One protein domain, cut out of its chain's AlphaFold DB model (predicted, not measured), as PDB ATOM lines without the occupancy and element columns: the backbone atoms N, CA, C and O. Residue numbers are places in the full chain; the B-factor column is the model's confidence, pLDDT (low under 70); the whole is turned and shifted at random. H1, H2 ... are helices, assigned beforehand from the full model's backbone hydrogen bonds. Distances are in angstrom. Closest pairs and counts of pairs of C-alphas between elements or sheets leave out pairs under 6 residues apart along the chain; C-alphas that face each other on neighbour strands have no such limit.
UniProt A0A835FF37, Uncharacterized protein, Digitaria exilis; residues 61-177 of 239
ATOM      1  N   ASN A  61     -14.744 -30.724 -22.495       88.44
ATOM      2  CA  ASN A  61     -15.645 -30.309 -21.414       88.44
ATOM      3  C   ASN A  61     -15.345 -31.043 -20.098       88.44
ATOM      4  O   ASN A  61     -15.443 -30.444 -19.030       88.44
ATOM      5  N   GLU A  62     -14.923 -32.314 -20.164       90.12
ATOM      6  CA  GLU A  62     -14.477 -33.053 -18.977       90.12
ATOM      7  C   GLU A  62     -13.212 -32.424 -18.386       90.12
ATOM      8  O   GLU A  62     -13.106 -32.291 -17.170       90.12
ATOM      9  N   ASP A  63     -12.273 -31.995 -19.232       90.19
ATOM     10  CA  ASP A  63     -11.057 -31.315 -18.788       90.19
ATOM     11  C   ASP A  63     -11.350 -29.932 -18.188       90.19
ATOM     12  O   ASP A  63     -10.796 -29.617 -17.138       90.19
ATOM     13  N   ILE A  64     -12.238 -29.133 -18.794       88.75
ATOM     14  CA  ILE A  64     -12.663 -27.831 -18.246       88.75
ATOM     15  C   ILE A  64     -13.315 -28.014 -16.873       88.75
ATOM     16  O   ILE A  64     -12.924 -27.345 -15.916       88.75
ATOM     17  N   GLN A  65     -14.261 -28.947 -16.752       91.69
ATOM     18  CA  GLN A  65     -14.940 -29.199 -15.484       91.69
ATOM     19  C   GLN A  65     -13.964 -29.693 -14.410       91.69
ATOM     20  O   GLN A  65     -14.050 -29.283 -13.254       91.69
ATOM     21  N   LEU A  66     -12.993 -30.535 -14.783       92.00
ATOM     22  CA  LEU A  66     -11.938 -30.969 -13.871       92.00
ATOM     23  C   LEU A  66     -11.076 -29.789 -13.398       92.00
ATOM     24  O   LEU A  66     -10.772 -29.707 -12.209       92.00
ATOM     25  N   CYS A  67     -10.716 -28.861 -14.290       91.06
ATOM     26  CA  CYS A  67     -10.003 -27.636 -13.921       91.06
ATOM     27  C   CYS A  67     -10.790 -26.815 -12.896       91.06
ATOM     28  O   CYS A  67     -10.224 -26.384 -11.893       91.06
ATOM     29  N   TRP A  68     -12.087 -26.610 -13.133       89.88
ATOM     30  CA  TRP A  68     -12.948 -25.843 -12.234       89.88
ATOM     31  C   TRP A  68     -13.086 -26.494 -10.862       89.88
ATOM     32  O   TRP A  68     -12.826 -25.834  -9.856       89.88
ATOM     33  N   SER A  69     -13.389 -27.792 -10.807       92.00
ATOM     34  CA  SER A  69     -13.478 -28.519  -9.536       92.00
ATOM     35  C   SER A  69     -12.160 -28.530  -8.770       92.00
ATOM     36  O   SER A  69     -12.144 -28.375  -7.551       92.00
ATOM     37  N   TRP A  70     -11.037 -28.675  -9.473       91.75
ATOM     38  CA  TRP A  70      -9.720 -28.637  -8.850       91.75
ATOM     39  C   TRP A  70      -9.415 -27.268  -8.229       91.75
ATOM     40  O   TRP A  70      -8.935 -27.211  -7.096       91.75
ATOM     41  N   ILE A  71      -9.727 -26.168  -8.929       89.19
ATOM     42  CA  ILE A  71      -9.562 -24.808  -8.395       89.19
ATOM     43  C   ILE A  71     -10.457 -24.613  -7.164       89.19
ATOM     44  O   ILE A  71      -9.958 -24.192  -6.124       89.19
ATOM     45  N   ALA A  72     -11.745 -24.949  -7.250       89.69
ATOM     46  CA  ALA A  72     -12.696 -24.737  -6.159       89.69
ATOM     47  C   ALA A  72     -12.257 -25.431  -4.859       89.69
ATOM     48  O   ALA A  72     -12.231 -24.807  -3.801       89.69
ATOM     49  N   ILE A  73     -11.830 -26.695  -4.947       90.38
ATOM     50  CA  ILE A  73     -11.414 -27.470  -3.774       90.38
ATOM     51  C   ILE A  73     -10.028 -27.059  -3.266       90.38
ATOM     52  O   ILE A  73      -9.818 -27.003  -2.061       90.38
ATOM     53  N   THR A  74      -9.067 -26.754  -4.142       88.44
ATOM     54  CA  THR A  74      -7.693 -26.411  -3.712       88.44
ATOM     55  C   THR A  74      -7.624 -25.083  -2.958       88.44
ATOM     56  O   THR A  74      -6.715 -24.879  -2.157       88.44
ATOM     57  N   PHE A  75      -8.568 -24.179  -3.217       81.62
ATOM     58  CA  PHE A  75      -8.622 -22.862  -2.582       81.62
ATOM     59  C   PHE A  75      -9.766 -22.724  -1.570       81.62
ATOM     60  O   PHE A  75      -9.993 -21.618  -1.087       81.62
ATOM     61  N   ASP A  76     -10.459 -23.814  -1.225       84.62
ATOM     62  CA  ASP A  76     -11.480 -23.820  -0.176       84.62
ATOM     63  C   ASP A  76     -10.816 -23.564   1.194       84.62
ATOM     64  O   ASP A  76     -10.071 -24.427   1.674       84.62
ATOM     65  N   PRO A  77     -11.099 -22.436   1.877       77.69
ATOM     66  CA  PRO A  77     -10.526 -22.128   3.190       77.69
ATOM     67  C   PRO A  77     -10.867 -23.163   4.271       77.69
ATOM     68  O   PRO A  77     -10.215 -23.213   5.313       77.69
ATOM     69  N   ARG A  78     -11.895 -23.989   4.043       75.19
ATOM     70  CA  ARG A  78     -12.323 -25.069   4.938       75.19
ATOM     71  C   ARG A  78     -11.480 -26.339   4.787       75.19
ATOM     72  O   ARG A  78     -11.583 -27.240   5.621       75.19
ATOM     73  N   THR A  79     -10.664 -26.453   3.737       71.38
ATOM     74  CA  THR A  79      -9.739 -27.583   3.566       71.38
ATOM     75  C   THR A  79      -8.548 -27.427   4.514       71.38
ATOM     76  O   THR A  79      -7.682 -26.577   4.339       71.38
ATOM     77  N   GLY A  80      -8.525 -28.226   5.583       63.22
ATOM     78  CA  GLY A  80      -7.389 -28.269   6.504       63.22
ATOM     79  C   GLY A  80      -6.123 -28.798   5.820       63.22
ATOM     80  O   GLY A  80      -6.200 -29.630   4.918       63.22
ATOM     81  N   ALA A  81      -4.954 -28.346   6.283       64.38
ATOM     82  CA  ALA A  81      -3.645 -28.677   5.710       64.38
ATOM     83  C   ALA A  81      -3.250 -30.169   5.803       64.38
ATOM     84  O   ALA A  81      -2.305 -30.585   5.136       64.38
ATOM     85  N   ASP A  82      -3.963 -30.974   6.598       68.44
ATOM     86  CA  ASP A  82      -3.659 -32.389   6.835       68.44
ATOM     87  C   ASP A  82      -4.741 -33.303   6.237       68.44
ATOM     88  O   ASP A  82      -5.516 -33.964   6.931       68.44
ATOM     89  N   GLN A  83      -4.860 -33.267   4.908       78.12
ATOM     90  CA  GLN A  83      -5.837 -34.062   4.174       78.12
ATOM     91  C   GLN A  83      -5.165 -35.233   3.451       78.12
ATOM     92  O   GLN A  83      -4.205 -35.062   2.698       78.12
ATOM     93  N   SER A  84      -5.718 -36.440   3.616       86.38
ATOM     94  CA  SER A  84      -5.254 -37.602   2.855       86.38
ATOM     95  C   SER A  84      -5.482 -37.391   1.352       86.38
ATOM     96  O   SER A  84      -6.514 -36.861   0.926       86.38
ATOM     97  N   LYS A  85      -4.540 -37.860   0.524       86.38
ATOM     98  CA  LYS A  85      -4.634 -37.771  -0.942       86.38
ATOM     99  C   LYS A  85      -5.957 -38.338  -1.477       86.38
ATOM    100  O   LYS A  85      -6.559 -37.741  -2.364       86.38
ATOM    101  N   GLY A  86      -6.432 -39.455  -0.917       86.94
ATOM    102  CA  GLY A  86      -7.708 -40.064  -1.304       86.94
ATOM    103  C   GLY A  86      -8.900 -39.153  -1.011       86.94
ATOM    104  O   GLY A  86      -9.733 -38.927  -1.882       86.94
ATOM    105  N   THR A  87      -8.940 -38.547   0.178       89.31
ATOM    106  CA  THR A  87      -9.985 -37.582   0.549       89.31
ATOM    107  C   THR A  87      -9.988 -36.370  -0.388       89.31
ATOM    108  O   THR A  87     -11.049 -35.871  -0.742       89.31
ATOM    109  N   TYR A  88      -8.814 -35.886  -0.810       90.25
ATOM    110  CA  TYR A  88      -8.684 -34.740  -1.726       90.25
ATOM    111  C   TYR A  88      -9.307 -35.001  -3.092       90.25
ATOM    112  O   TYR A  88     -10.180 -34.249  -3.526       90.25
ATOM    113  N   TRP A  89      -8.947 -36.114  -3.721       91.06
ATOM    114  CA  TRP A  89      -9.523 -36.473  -5.012       91.06
ATOM    115  C   TRP A  89     -10.994 -36.867  -4.926       91.06
ATOM    116  O   TRP A  89     -11.725 -36.624  -5.882       91.06
ATOM    117  N   ASN A  90     -11.452 -37.400  -3.791       92.00
ATOM    118  CA  ASN A  90     -12.873 -37.667  -3.576       92.00
ATOM    119  C   ASN A  90     -13.699 -36.377  -3.562       92.00
ATOM    120  O   ASN A  90     -14.709 -36.322  -4.249       92.00
ATOM    121  N   ARG A  91     -13.241 -35.320  -2.879       92.31
ATOM    122  CA  ARG A  91     -13.928 -34.012  -2.877       92.31
ATOM    123  C   ARG A  91     -13.938 -33.367  -4.262       92.31
ATOM    124  O   ARG A  91     -14.944 -32.806  -4.677       92.31
ATOM    125  N   ILE A  92     -12.833 -33.481  -5.004       91.81
ATOM    126  CA  ILE A  92     -12.781 -33.016  -6.399       91.81
ATOM    127  C   ILE A  92     -13.766 -33.803  -7.265       91.81
ATOM    128  O   ILE A  92     -14.447 -33.206  -8.094       91.81
ATOM    129  N   ALA A  93     -13.846 -35.123  -7.087       92.12
ATOM    130  CA  ALA A  93     -14.779 -35.965  -7.824       92.12
ATOM    131  C   ALA A  93     -16.233 -35.631  -7.469       92.12
ATOM    132  O   ALA A  93     -17.053 -35.530  -8.370       92.12
ATOM    133  N   GLU A  94     -16.556 -35.417  -6.199       92.94
ATOM    134  CA  GLU A  94     -17.882 -34.984  -5.748       92.94
ATOM    135  C   GLU A  94     -18.273 -33.656  -6.413       92.94
ATOM    136  O   GLU A  94     -19.223 -33.623  -7.194       92.94
ATOM    137  N   HIS A  95     -17.434 -32.624  -6.284       93.75
ATOM    138  CA  HIS A  95     -17.658 -31.325  -6.928       93.75
ATOM    139  C   HIS A  95     -17.748 -31.425  -8.461       93.75
ATOM    140  O   HIS A  95     -18.516 -30.710  -9.105       93.75
ATOM    141  N   TYR A  96     -16.954 -32.304  -9.080       93.12
ATOM    142  CA  TYR A  96     -17.012 -32.580 -10.516       93.12
ATOM    143  C   TYR A  96     -18.364 -33.149 -10.936       93.12
ATOM    144  O   TYR A  96     -18.907 -32.717 -11.948       93.12
ATOM    145  N   HIS A  97     -18.919 -34.087 -10.171       92.19
ATOM    146  CA  HIS A  97     -20.203 -34.687 -10.501       92.19
ATOM    147  C   HIS A  97     -21.379 -33.760 -10.174       92.19
ATOM    148  O   HIS A  97     -22.339 -33.739 -10.935       92.19
ATOM    149  N   GLU A  98     -21.310 -32.954  -9.123       92.62
ATOM    150  CA  GLU A  98     -22.379 -32.005  -8.787       92.62
ATOM    151  C   GLU A  98     -22.536 -30.893  -9.829       92.62
ATOM    152  O   GLU A  98     -23.652 -30.503 -10.152       92.62
ATOM    153  N   ASN A  99     -21.425 -30.423 -10.404       88.94
ATOM    154  CA  ASN A  99     -21.410 -29.242 -11.272       88.94
ATOM    155  C   ASN A  99     -21.259 -29.564 -12.767       88.94
ATOM    156  O   ASN A  99     -21.091 -28.656 -13.581       88.94
ATOM    157  N   ARG A 100     -21.277 -30.844 -13.160       87.38
ATOM    158  CA  ARG A 100     -21.164 -31.219 -14.577       87.38
ATOM    159  C   ARG A 100     -22.482 -31.018 -15.313       87.38
ATOM    160  O   ARG A 100     -23.549 -31.381 -14.834       87.38
ATOM    161  N   THR A 101     -22.372 -30.571 -16.557       86.81
ATOM    162  CA  THR A 101     -23.494 -30.450 -17.499       86.81
ATOM    163  C   THR A 101     -23.605 -31.643 -18.458       86.81
ATOM    164  O   THR A 101     -24.423 -31.631 -19.373       86.81
ATOM    165  N   PHE A 102     -22.776 -32.680 -18.284       86.19
ATOM    166  CA  PHE A 102     -22.681 -33.839 -19.179       86.19
ATOM    167  C   PHE A 102     -22.659 -35.171 -18.412       86.19
ATOM    168  O   PHE A 102     -22.252 -35.252 -17.251       86.19
ATOM    169  N   THR A 103     -23.059 -36.256 -19.079       84.56
ATOM    170  CA  THR A 103     -23.004 -37.613 -18.518       84.56
ATOM    171  C   THR A 103     -21.562 -38.113 -18.495       84.56
ATOM    172  O   THR A 103     -20.933 -38.261 -19.541       84.56
ATOM    173  N   SER A 104     -21.035 -38.368 -17.303       84.31
ATOM    174  CA  SER A 104     -19.680 -38.870 -17.089       84.31
ATOM    175  C   SER A 104     -19.653 -39.700 -15.809       84.31
ATOM    176  O   SER A 104     -20.329 -39.350 -14.836       84.31
ATOM    177  N   ASP A 105     -18.926 -40.816 -15.851       84.25
ATOM    178  CA  ASP A 105     -18.788 -41.830 -14.798       84.25
ATOM    179  C   ASP A 105     -17.333 -41.928 -14.282       84.25
ATOM    180  O   ASP A 105     -16.898 -42.954 -13.748       84.25
ATOM    181  N   ARG A 106     -16.534 -40.862 -14.460       86.44
ATOM    182  CA  ARG A 106     -15.111 -40.858 -14.083       86.44
ATOM    183  C   ARG A 106     -14.947 -40.894 -12.574       86.44
ATOM    184  O   ARG A 106     -15.303 -39.966 -11.866       86.44
ATOM    185  N   ASN A 107     -14.281 -41.925 -12.078       87.88
ATOM    186  CA  ASN A 107     -13.912 -41.986 -10.668       87.88
ATOM    187  C   ASN A 107     -12.715 -41.074 -10.323       87.88
ATOM    188  O   ASN A 107     -11.929 -40.677 -11.188       87.88
ATOM    189  N   ALA A 108     -12.539 -40.811  -9.025       87.06
ATOM    190  CA  ALA A 108     -11.452 -39.997  -8.475       87.06
ATOM    191  C   ALA A 108     -10.054 -40.432  -8.963       87.06
ATOM    192  O   ALA A 108      -9.219 -39.597  -9.304       87.06
ATOM    193  N   THR A 109      -9.812 -41.741  -9.081       86.75
ATOM    194  CA  THR A 109      -8.535 -42.299  -9.560       86.75
ATOM    195  C   THR A 109      -8.254 -41.976 -11.029       86.75
ATOM    196  O   THR A 109      -7.095 -41.882 -11.435       86.75
ATOM    197  N   SER A 110      -9.295 -41.842 -11.848       88.06
ATOM    198  CA  SER A 110      -9.170 -41.452 -13.251       88.06
ATOM    199  C   SER A 110      -8.843 -39.963 -13.372       88.06
ATOM    200  O   SER A 110      -7.936 -39.606 -14.124       88.06
ATOM    201  N   LEU A 111      -9.531 -39.118 -12.593       87.81
ATOM    202  CA  LEU A 111      -9.314 -37.667 -12.559       87.81
ATOM    203  C   LEU A 111      -7.902 -37.323 -12.065       87.81
ATOM    204  O   LEU A 111      -7.229 -36.475 -12.649       87.81
ATOM    205  N   GLU A 112      -7.411 -38.054 -11.059       87.44
ATOM    206  CA  GLU A 112      -6.049 -37.909 -10.533       87.44
ATOM    207  C   GLU A 112      -4.978 -38.039 -11.625       87.44
ATOM    208  O   GLU A 112      -3.979 -37.320 -11.642       87.44
ATOM    209  N   LYS A 113      -5.188 -38.950 -12.576       86.38
ATOM    210  CA  LYS A 113      -4.212 -39.261 -13.626       86.38
ATOM    211  C   LYS A 113      -4.183 -38.230 -14.755       86.38
ATOM    212  O   LYS A 113      -3.503 -38.454 -15.758       86.38
ATOM    213  N   ARG A 114      -4.884 -37.101 -14.616       85.69
ATOM    214  CA  ARG A 114      -5.015 -36.055 -15.639       85.69
ATOM    215  C   ARG A 114      -4.264 -34.757 -15.257       85.69
ATOM    216  O   ARG A 114      -4.868 -33.690 -15.173       85.69
ATOM    217  N   PRO A 115      -2.923 -34.780 -15.110       75.00
ATOM    218  CA  PRO A 115      -2.156 -33.616 -14.652       75.00
ATOM    219  C   PRO A 115      -2.159 -32.443 -15.645       75.00
ATOM    220  O   PRO A 115      -1.992 -31.295 -15.244       75.00
ATOM    221  N   LYS A 116      -2.356 -32.706 -16.947       76.69
ATOM    222  CA  LYS A 116      -2.341 -31.665 -17.990       76.69
ATOM    223  C   LYS A 116      -3.463 -30.645 -17.809       76.69
ATOM    224  O   LYS A 116      -3.223 -29.453 -17.965       76.69
ATOM    225  N   SER A 117      -4.661 -31.109 -17.467       77.38
ATOM    226  CA  SER A 117      -5.828 -30.248 -17.265       77.38
ATOM    227  C   SER A 117      -5.580 -29.323 -16.070       77.38
ATOM    228  O   SER A 117      -5.696 -28.111 -16.191       77.38
ATOM    229  N   ILE A 118      -5.031 -29.856 -14.977       80.81
ATOM    230  CA  ILE A 118      -4.643 -29.064 -13.800       80.81
ATOM    231  C   ILE A 118      -3.565 -28.019 -14.122       80.81
ATOM    232  O   ILE A 118      -3.678 -26.874 -13.691       80.81
ATOM    233  N   GLY A 119      -2.552 -28.367 -14.922       81.19
ATOM    234  CA  GLY A 119      -1.541 -27.401 -15.374       81.19
ATOM    235  C   GLY A 119      -2.117 -26.260 -16.225       81.19
ATOM    236  O   GLY A 119      -1.648 -25.127 -16.151       81.19
ATOM    237  N   ASN A 120      -3.167 -26.528 -17.004       78.12
ATOM    238  CA  ASN A 120      -3.888 -25.477 -17.723       78.12
ATOM    239  C   ASN A 120      -4.722 -24.613 -16.763       78.12
ATOM    240  O   ASN A 120      -4.757 -23.394 -16.918       78.12
ATOM    241  N   ALA A 121      -5.334 -25.219 -15.741       80.44
ATOM    242  CA  ALA A 121      -6.114 -24.520 -14.720       80.44
ATOM    243  C   ALA A 121      -5.273 -23.489 -13.947       80.44
ATOM    244  O   ALA A 121      -5.694 -22.346 -13.763       80.44
ATOM    245  N   THR A 122      -4.060 -23.866 -13.530       82.75
ATOM    246  CA  THR A 122      -3.135 -22.949 -12.845       82.75
ATOM    247  C   THR A 122      -2.702 -21.802 -13.749       82.75
ATOM    248  O   THR A 122      -2.663 -20.655 -13.301       82.75
ATOM    249  N   LYS A 123      -2.440 -22.087 -15.033       85.81
ATOM    250  CA  LYS A 123      -2.110 -21.068 -16.034       85.81
ATOM    251  C   LYS A 123      -3.245 -20.055 -16.207       85.81
ATOM    252  O   LYS A 123      -2.983 -18.862 -16.108       85.81
ATOM    253  N   TRP A 124      -4.481 -20.508 -16.432       79.31
ATOM    254  CA  TRP A 124      -5.634 -19.615 -16.611       79.31
ATOM    255  C   TRP A 124      -5.886 -18.738 -15.389       79.31
ATOM    256  O   TRP A 124      -6.186 -17.556 -15.529       79.31
ATOM    257  N   LYS A 125      -5.715 -19.289 -14.182       81.81
ATOM    258  CA  LYS A 125      -5.829 -18.503 -12.950       81.81
ATOM    259  C   LYS A 125      -4.770 -17.398 -12.889       81.81
ATOM    260  O   LYS A 125      -5.112 -16.250 -12.623       81.81
ATOM    261  N   ALA A 126      -3.508 -17.734 -13.160       83.75
ATOM    262  CA  ALA A 126      -2.414 -16.762 -13.156       83.75
ATOM    263  C   ALA A 126      -2.598 -15.676 -14.230       83.75
ATOM    264  O   ALA A 126      -2.279 -14.511 -14.003       83.75
ATOM    265  N   GLU A 127      -3.129 -16.052 -15.393       84.88
ATOM    266  CA  GLU A 127      -3.456 -15.125 -16.475       84.88
ATOM    267  C   GLU A 127      -4.575 -14.156 -16.074       84.88
ATOM    268  O   GLU A 127      -4.406 -12.948 -16.235       84.88
ATOM    269  N   LYS A 128      -5.649 -14.659 -15.451       87.00
ATOM    270  CA  LYS A 128      -6.742 -13.834 -14.921       87.00
ATOM    271  C   LYS A 128      -6.259 -12.854 -13.847       87.00
ATOM    272  O   LYS A 128      -6.548 -11.666 -13.930       87.00
ATOM    273  N   GLU A 129      -5.470 -13.316 -12.878       88.06
ATOM    274  CA  GLU A 129      -4.911 -12.453 -11.825       88.06
ATOM    275  C   GLU A 129      -3.983 -11.370 -12.408       88.06
ATOM    276  O   GLU A 129      -3.988 -10.214 -11.980       88.06
ATOM    277  N   LEU A 130      -3.196 -11.714 -13.432       88.00
ATOM    278  CA  LEU A 130      -2.358 -10.755 -14.144       88.00
ATOM    279  C   LEU A 130      -3.192  -9.708 -14.891       88.00
ATOM    280  O   LEU A 130      -2.804  -8.537 -14.915       88.00
ATOM    281  N   GLU A 131      -4.285 -10.122 -15.527       91.06
ATOM    282  CA  GLU A 131      -5.216  -9.237 -16.223       91.06
ATOM    283  C   GLU A 131      -5.924  -8.292 -15.250       91.06
ATOM    284  O   GLU A 131      -5.873  -7.078 -15.440       91.06
ATOM    285  N   GLU A 132      -6.444  -8.802 -14.135       89.31
ATOM    286  CA  GLU A 132      -7.009  -7.987 -13.054       89.31
ATOM    287  C   GLU A 132      -5.976  -6.985 -12.519       89.31
ATOM    288  O   GLU A 132      -6.252  -5.792 -12.366       89.31
ATOM    289  N   ARG A 133      -4.723  -7.416 -12.338       88.88
ATOM    290  CA  ARG A 133      -3.620  -6.531 -11.944       88.88
ATOM    291  C   ARG A 133      -3.252  -5.508 -13.021       88.88
ATOM    292  O   ARG A 133      -2.731  -4.440 -12.691       88.88
ATOM    293  N   LYS A 134      -3.435  -5.810 -14.309       90.94
ATOM    294  CA  LYS A 134      -3.262  -4.828 -15.395       90.94
ATOM    295  C   LYS A 134      -4.369  -3.784 -15.329       90.94
ATOM    296  O   LYS A 134      -4.039  -2.606 -15.276       90.94
ATOM    297  N   LEU A 135      -5.626  -4.211 -15.220       91.88
ATOM    298  CA  LEU A 135      -6.782  -3.320 -15.114       91.88
ATOM    299  C   LEU A 135      -6.677  -2.388 -13.903       91.88
ATOM    300  O   LEU A 135      -6.862  -1.180 -14.039       91.88
ATOM    301  N   LEU A 136      -6.285  -2.914 -12.738       86.00
ATOM    302  CA  LEU A 136      -6.032  -2.102 -11.545       86.00
ATOM    303  C   LEU A 136      -4.934  -1.061 -11.789       86.00
ATOM    304  O   LEU A 136      -5.111   0.114 -11.475       86.00
ATOM    305  N   ARG A 137      -3.810  -1.457 -12.399       87.62
ATOM    306  CA  ARG A 137      -2.723  -0.517 -12.723       87.62
ATOM    307  C   ARG A 137      -3.153   0.551 -13.722       87.62
ATOM    308  O   ARG A 137      -2.766   1.706 -13.573       87.62
ATOM    309  N   GLU A 138      -3.939   0.186 -14.727       90.69
ATOM    310  CA  GLU A 138      -4.499   1.137 -15.685       90.69
ATOM    311  C   GLU A 138      -5.449   2.123 -14.998       90.69
ATOM    312  O   GLU A 138      -5.380   3.325 -15.251       90.69
ATOM    313  N   GLN A 139      -6.297   1.646 -14.086       83.31
ATOM    314  CA  GLN A 139      -7.173   2.505 -13.292       83.31
ATOM    315  C   GLN A 139      -6.371   3.473 -12.410       83.31
ATOM    316  O   GLN A 139      -6.668   4.668 -12.376       83.31
ATOM    317  N   GLU A 140      -5.320   2.998 -11.740       84.94
ATOM    318  CA  GLU A 140      -4.422   3.856 -10.962       84.94
ATOM    319  C   GLU A 140      -3.751   4.922 -11.836       84.94
ATOM    320  O   GLU A 140      -3.667   6.079 -11.430       84.94
ATOM    321  N   GLN A 141      -3.291   4.560 -13.037       87.38
ATOM    322  CA  GLN A 141      -2.713   5.520 -13.979       87.38
ATOM    323  C   GLN A 141      -3.734   6.583 -14.382       87.38
ATOM    324  O   GLN A 141      -3.416   7.769 -14.335       87.38
ATOM    325  N   LYS A 142      -4.977   6.186 -14.688       88.69
ATOM    326  CA  LYS A 142      -6.061   7.134 -14.987       88.69
ATOM    327  C   LYS A 142      -6.253   8.146 -13.851       88.69
ATOM    328  O   LYS A 142      -6.408   9.330 -14.125       88.69
ATOM    329  N   ILE A 143      -6.168   7.720 -12.587       87.25
ATOM    330  CA  ILE A 143      -6.278   8.621 -11.422       87.25
ATOM    331  C   ILE A 143      -5.038   9.519 -11.286       87.25
ATOM    332  O   ILE A 143      -5.159  10.733 -11.088       87.25
ATOM    333  N   MET A 144      -3.837   8.951 -11.401       81.00
ATOM    334  CA  MET A 144      -2.569   9.678 -11.256       81.00
ATOM    335  C   MET A 144      -2.380  10.754 -12.332       81.00
ATOM    336  O   MET A 144      -1.870  11.825 -12.019       81.00
ATOM    337  N   PHE A 145      -2.842  10.498 -13.559       87.56
ATOM    338  CA  PHE A 145      -2.683  11.392 -14.711       87.56
ATOM    339  C   PHE A 145      -3.947  12.189 -15.078       87.56
ATOM    340  O   PHE A 145      -3.958  12.872 -16.095       87.56
ATOM    341  N   CYS A 146      -5.013  12.129 -14.273       86.00
ATOM    342  CA  CYS A 146      -6.223  12.927 -14.500       86.00
ATOM    343  C   CYS A 146      -5.934  14.446 -14.437       86.00
ATOM    344  O   CYS A 146      -5.418  14.943 -13.433       86.00
ATOM    345  N   ASP A 147      -6.274  15.205 -15.478       86.75
ATOM    346  CA  ASP A 147      -6.106  16.661 -15.459       86.75
ATOM    347  C   ASP A 147      -7.095  17.305 -14.481       86.75
ATOM    348  O   ASP A 147      -8.312  17.211 -14.637       86.75
ATOM    349  N   THR A 148      -6.577  17.966 -13.446       82.94
ATOM    350  CA  THR A 148      -7.414  18.545 -12.388       82.94
ATOM    351  C   THR A 148      -7.868  19.961 -12.698       82.94
ATOM    352  O   THR A 148      -8.750  20.454 -12.012       82.94
ATOM    353  N   SER A 149      -7.319  20.631 -13.714       84.00
ATOM    354  CA  SER A 149      -7.633  22.033 -14.040       84.00
ATOM    355  C   SER A 149      -9.112  22.266 -14.379       84.00
ATOM    356  O   SER A 149      -9.648  23.325 -14.056       84.00
ATOM    357  N   VAL A 150      -9.769  21.255 -14.953       84.62
ATOM    358  CA  VAL A 150     -11.164  21.277 -15.428       84.62
ATOM    359  C   VAL A 150     -12.198  20.805 -14.395       84.62
ATOM    360  O   VAL A 150     -13.392  20.931 -14.646       84.62
ATOM    361  N   LEU A 151     -11.768  20.273 -13.246       82.50
ATOM    362  CA  LEU A 151     -12.657  19.718 -12.212       82.50
ATOM    363  C   LEU A 151     -13.130  20.783 -11.203       82.50
ATOM    364  O   LEU A 151     -12.445  21.789 -10.982       82.50
ATOM    365  N   ASP A 152     -14.277  20.558 -10.555       88.19
ATOM    366  CA  ASP A 152     -14.722  21.407  -9.441       88.19
ATOM    367  C   ASP A 152     -13.817  21.231  -8.200       88.19
ATOM    368  O   ASP A 152     -13.056  20.268  -8.093       88.19
ATOM    369  N   GLU A 153     -13.858  22.171  -7.252       88.19
ATOM    370  CA  GLU A 153     -12.969  22.165  -6.076       88.19
ATOM    371  C   GLU A 153     -13.139  20.917  -5.187       88.19
ATOM    372  O   GLU A 153     -12.168  20.379  -4.650       88.19
ATOM    373  N   THR A 154     -14.361  20.396  -5.080       86.00
ATOM    374  CA  THR A 154     -14.667  19.192  -4.297       86.00
ATOM    375  C   THR A 154     -14.177  17.918  -4.994       86.00
ATOM    376  O   THR A 154     -13.578  17.046  -4.359       86.00
ATOM    377  N   GLN A 155     -14.319  17.840  -6.318       86.25
ATOM    378  CA  GLN A 155     -13.811  16.758  -7.162       86.25
ATOM    379  C   GLN A 155     -12.278  16.746  -7.200       86.25
ATOM    380  O   GLN A 155     -11.657  15.685  -7.094       86.25
ATOM    381  N   LYS A 156     -11.648  17.923  -7.286       89.50
ATOM    382  CA  LYS A 156     -10.189  18.088  -7.187       89.50
ATOM    383  C   LYS A 156      -9.660  17.547  -5.866       89.50
ATOM    384  O   LYS A 156      -8.704  16.768  -5.867       89.50
ATOM    385  N   ALA A 157     -10.291  17.921  -4.752       87.69
ATOM    386  CA  ALA A 157      -9.894  17.454  -3.429       87.69
ATOM    387  C   ALA A 157      -9.964  15.919  -3.327       87.69
ATOM    388  O   ALA A 157      -9.030  15.298  -2.813       87.69
ATOM    389  N   TYR A 158     -11.008  15.295  -3.890       90.06
ATOM    390  CA  TYR A 158     -11.146  13.837  -3.955       90.06
ATOM    391  C   TYR A 158     -10.023  13.169  -4.765       90.06
ATOM    392  O   TYR A 158      -9.380  12.240  -4.275       90.06
ATOM    393  N   VAL A 159      -9.732  13.658  -5.975       86.69
ATOM    394  CA  VAL A 159      -8.667  13.094  -6.827       86.69
ATOM    395  C   VAL A 159      -7.296  13.225  -6.155       86.69
ATOM    396  O   VAL A 159      -6.512  12.276  -6.163       86.69
ATOM    397  N   ILE A 160      -7.008  14.363  -5.516       86.75
ATOM    398  CA  ILE A 160      -5.759  14.583  -4.767       86.75
ATOM    399  C   ILE A 160      -5.666  13.635  -3.562       86.75
ATOM    400  O   ILE A 160      -4.619  13.017  -3.346       86.75
ATOM    401  N   ALA A 161      -6.751  13.475  -2.800       87.31
ATOM    402  CA  ALA A 161      -6.804  12.545  -1.677       87.31
ATOM    403  C   ALA A 161      -6.594  11.091  -2.132       87.31
ATOM    404  O   ALA A 161      -5.805  10.363  -1.527       87.31
ATOM    405  N   MET A 162      -7.218  10.687  -3.240       89.31
ATOM    406  CA  MET A 162      -7.091   9.341  -3.799       89.31
ATOM    407  C   MET A 162      -5.678   9.065  -4.326       89.31
ATOM    408  O   MET A 162      -5.118   8.002  -4.067       89.31
ATOM    409  N   ARG A 163      -5.039  10.042  -4.985       90.31
ATOM    410  CA  ARG A 163      -3.618   9.958  -5.375       90.31
ATOM    411  C   ARG A 163      -2.710   9.758  -4.173       90.31
ATOM    412  O   ARG A 163      -1.831   8.901  -4.206       90.31
ATOM    413  N   LYS A 164      -2.935  10.532  -3.107       86.25
ATOM    414  CA  LYS A 164      -2.172  10.419  -1.861       86.25
ATOM    415  C   LYS A 164      -2.354   9.037  -1.229       86.25
ATOM    416  O   LYS A 164      -1.370   8.438  -0.803       86.25
ATOM    417  N   HIS A 165      -3.579   8.511  -1.228       85.06
ATOM    418  CA  HIS A 165      -3.871   7.160  -0.756       85.06
ATOM    419  C   HIS A 165      -3.120   6.097  -1.575       85.06
ATOM    420  O   HIS A 165      -2.378   5.304  -0.999       85.06
ATOM    421  N   ILE A 166      -3.212   6.142  -2.911       85.00
ATOM    422  CA  ILE A 166      -2.501   5.221  -3.818       85.00
ATOM    423  C   ILE A 166      -0.980   5.295  -3.605       85.00
ATOM    424  O   ILE A 166      -0.327   4.258  -3.498       85.00
ATOM    425  N   ALA A 167      -0.407   6.497  -3.500       83.44
ATOM    426  CA  ALA A 167       1.024   6.683  -3.255       83.44
ATOM    427  C   ALA A 167       1.453   6.082  -1.906       83.44
ATOM    428  O   ALA A 167       2.390   5.286  -1.859       83.44
ATOM    429  N   SER A 168       0.715   6.373  -0.830       82.56
ATOM    430  CA  SER A 168       1.002   5.829   0.503       82.56
ATOM    431  C   SER A 168       0.897   4.298   0.558       82.56
ATOM    432  O   SER A 168       1.749   3.644   1.159       82.56
ATOM    433  N   ALA A 169      -0.086   3.708  -0.132       84.12
ATOM    434  CA  ALA A 169      -0.260   2.261  -0.217       84.12
ATOM    435  C   ALA A 169       0.876   1.593  -1.010       84.12
ATOM    436  O   ALA A 169       1.388   0.546  -0.610       84.12
ATOM    437  N   LYS A 170       1.327   2.221  -2.106       81.44
ATOM    438  CA  LYS A 170       2.468   1.734  -2.895       81.44
ATOM    439  C   LYS A 170       3.773   1.801  -2.111       81.44
ATOM    440  O   LYS A 170       4.529   0.834  -2.120       81.44
ATOM    441  N   GLU A 171       4.013   2.884  -1.380       72.19
ATOM    442  CA  GLU A 171       5.175   3.001  -0.493       72.19
ATOM    443  C   GLU A 171       5.144   1.973   0.649       72.19
ATOM    444  O   GLU A 171       6.178   1.394   0.991       72.19
ATOM    445  N   ALA A 172       3.965   1.689   1.213       74.50
ATOM    446  CA  ALA A 172       3.795   0.657   2.232       74.50
ATOM    447  C   ALA A 172       4.052  -0.757   1.681       74.50
ATOM    448  O   ALA A 172       4.728  -1.551   2.333       74.50
ATOM    449  N   SER A 173       3.598  -1.064   0.461       66.31
ATOM    450  CA  SER A 173       3.868  -2.355  -0.190       66.31
ATOM    451  C   SER A 173       5.353  -2.556  -0.515       66.31
ATOM    452  O   SER A 173       5.837  -3.684  -0.452       66.31
ATOM    453  N   VAL A 174       6.086  -1.484  -0.834       64.25
ATOM    454  CA  VAL A 174       7.545  -1.530  -1.047       64.25
ATOM    455  C   VAL A 174       8.279  -1.807   0.269       64.25
ATOM    456  O   VAL A 174       9.223  -2.593   0.290       64.25
ATOM    457  N   LYS A 175       7.818  -1.225   1.382       56.31
ATOM    458  CA  LYS A 175       8.387  -1.467   2.721       56.31
ATOM    459  C   LYS A 175       8.019  -2.845   3.289       56.31
ATOM    460  O   LYS A 175       8.837  -3.443   3.978       56.31
ATOM    461  N   GLY A 176       6.832  -3.371   2.976       46.22
ATOM    462  CA  GLY A 176       6.368  -4.697   3.410       46.22
ATOM    463  C   GLY A 176       6.890  -5.875   2.576       46.22
ATOM    464  O   GLY A 176       6.797  -7.018   3.014       46.22
ATOM    465  N   GLY A 177       7.450  -5.617   1.388       41.69
ATOM    466  CA  GLY A 177       8.018  -6.633   0.492       41.69
ATOM    467  C   GLY A 177       9.481  -7.004   0.765       41.69
ATOM    468  O   GLY A 177      10.020  -7.876   0.083       41.69
TER     469      GLY A 177
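What this domain is: This is residues 61 to 177 of the 239 residues of an uncharacterized protein of Digitaria exilis (UniProt A0A835FF37). One long helix, H4, makes the longest axis, with a small head of three helices, H1, H2 and H3, at its beginning and a second long helix, H5, folding back from its far end as an open V. Residues 117 to 121 of H4 pack on H1 in the head, while residues 126 to 139 of H4 and residues 168 to 177, of which 168 to 176 belong to H5, stick out free. The printed part has 117 residues with five named helices, H1 to H5 in chain order, and no named strand; the class is all helix. The whole is extended, with a radius of gyration of the C-alphas of 22.3 A and spans of 65 by 32 by 22 A.

Where its parts are: H4, the longest helix, covers residues 115 to 144 and is 43.4 A long, from C-alpha 115 at (-2.156, -33.616, -14.652) to C-alpha 144 at (-2.569, 9.678, -11.256). H5, residues 153 to 176, is 34.4 A long and ends with C-alpha 176 at (6.368, -4.697, 3.410). H1, residues 61 to 74, is 19.8 A long and begins with C-alpha 61 at (-15.645, -30.309, -21.414). H2, residues 85 to 98, is 20.2 A long. H3, residues 108 to 112, is 6.1 A long.

How they stand to each other: H4 touches H1 with residues 117 to 121 alone; the closest C-alphas are those of Cys 67 and Ala 121, 5.0 A apart. These two run the same way at a steep tilt of 69 degrees, only just short of about perpendicular. H1 touches H2, whose residues 91 to 96 alone take part, closest at the C-alphas of Ser 69 and Tyr 96, 5.5 A apart; they run opposite ways at a steep tilt of 55 degrees. Residues 89 to 93 alone of H2 touch H3, closest at the C-alphas of Ala 93 and Ala 108, 5.3 A apart. H1 and H3 are close but not clearly touching, and H3 and H4 meet only through their link. At the far end, H4 and H5 form a helical hairpin, running opposite ways at a steep tilt of 45 degrees. Residues 140 to 144 of H4 touch residues 159 to 166 of H5, with the C-alphas of Met 144 and Arg 163 closest at 6.0 A. The helix packing is mostly crossed, with 0 of 3 pairs at a shallow tilt. H5 is apart from H1, H2 and H3, and H2 is apart from H4. In H1, H2, H3, H4 and H5 every O i to N i+4 pair is within hydrogen-bond range.

The domain as a whole: The two C-alphas farthest apart, those of Asp 105 and Glu 153, are 64.8 A apart. The printed part has no cut. The link from H3 to H4 is tight, the other three are short, and no link is long. The mean pLDDT of the printed part is 84.4; residues 80 to 82 and 173 to 177 are under 70.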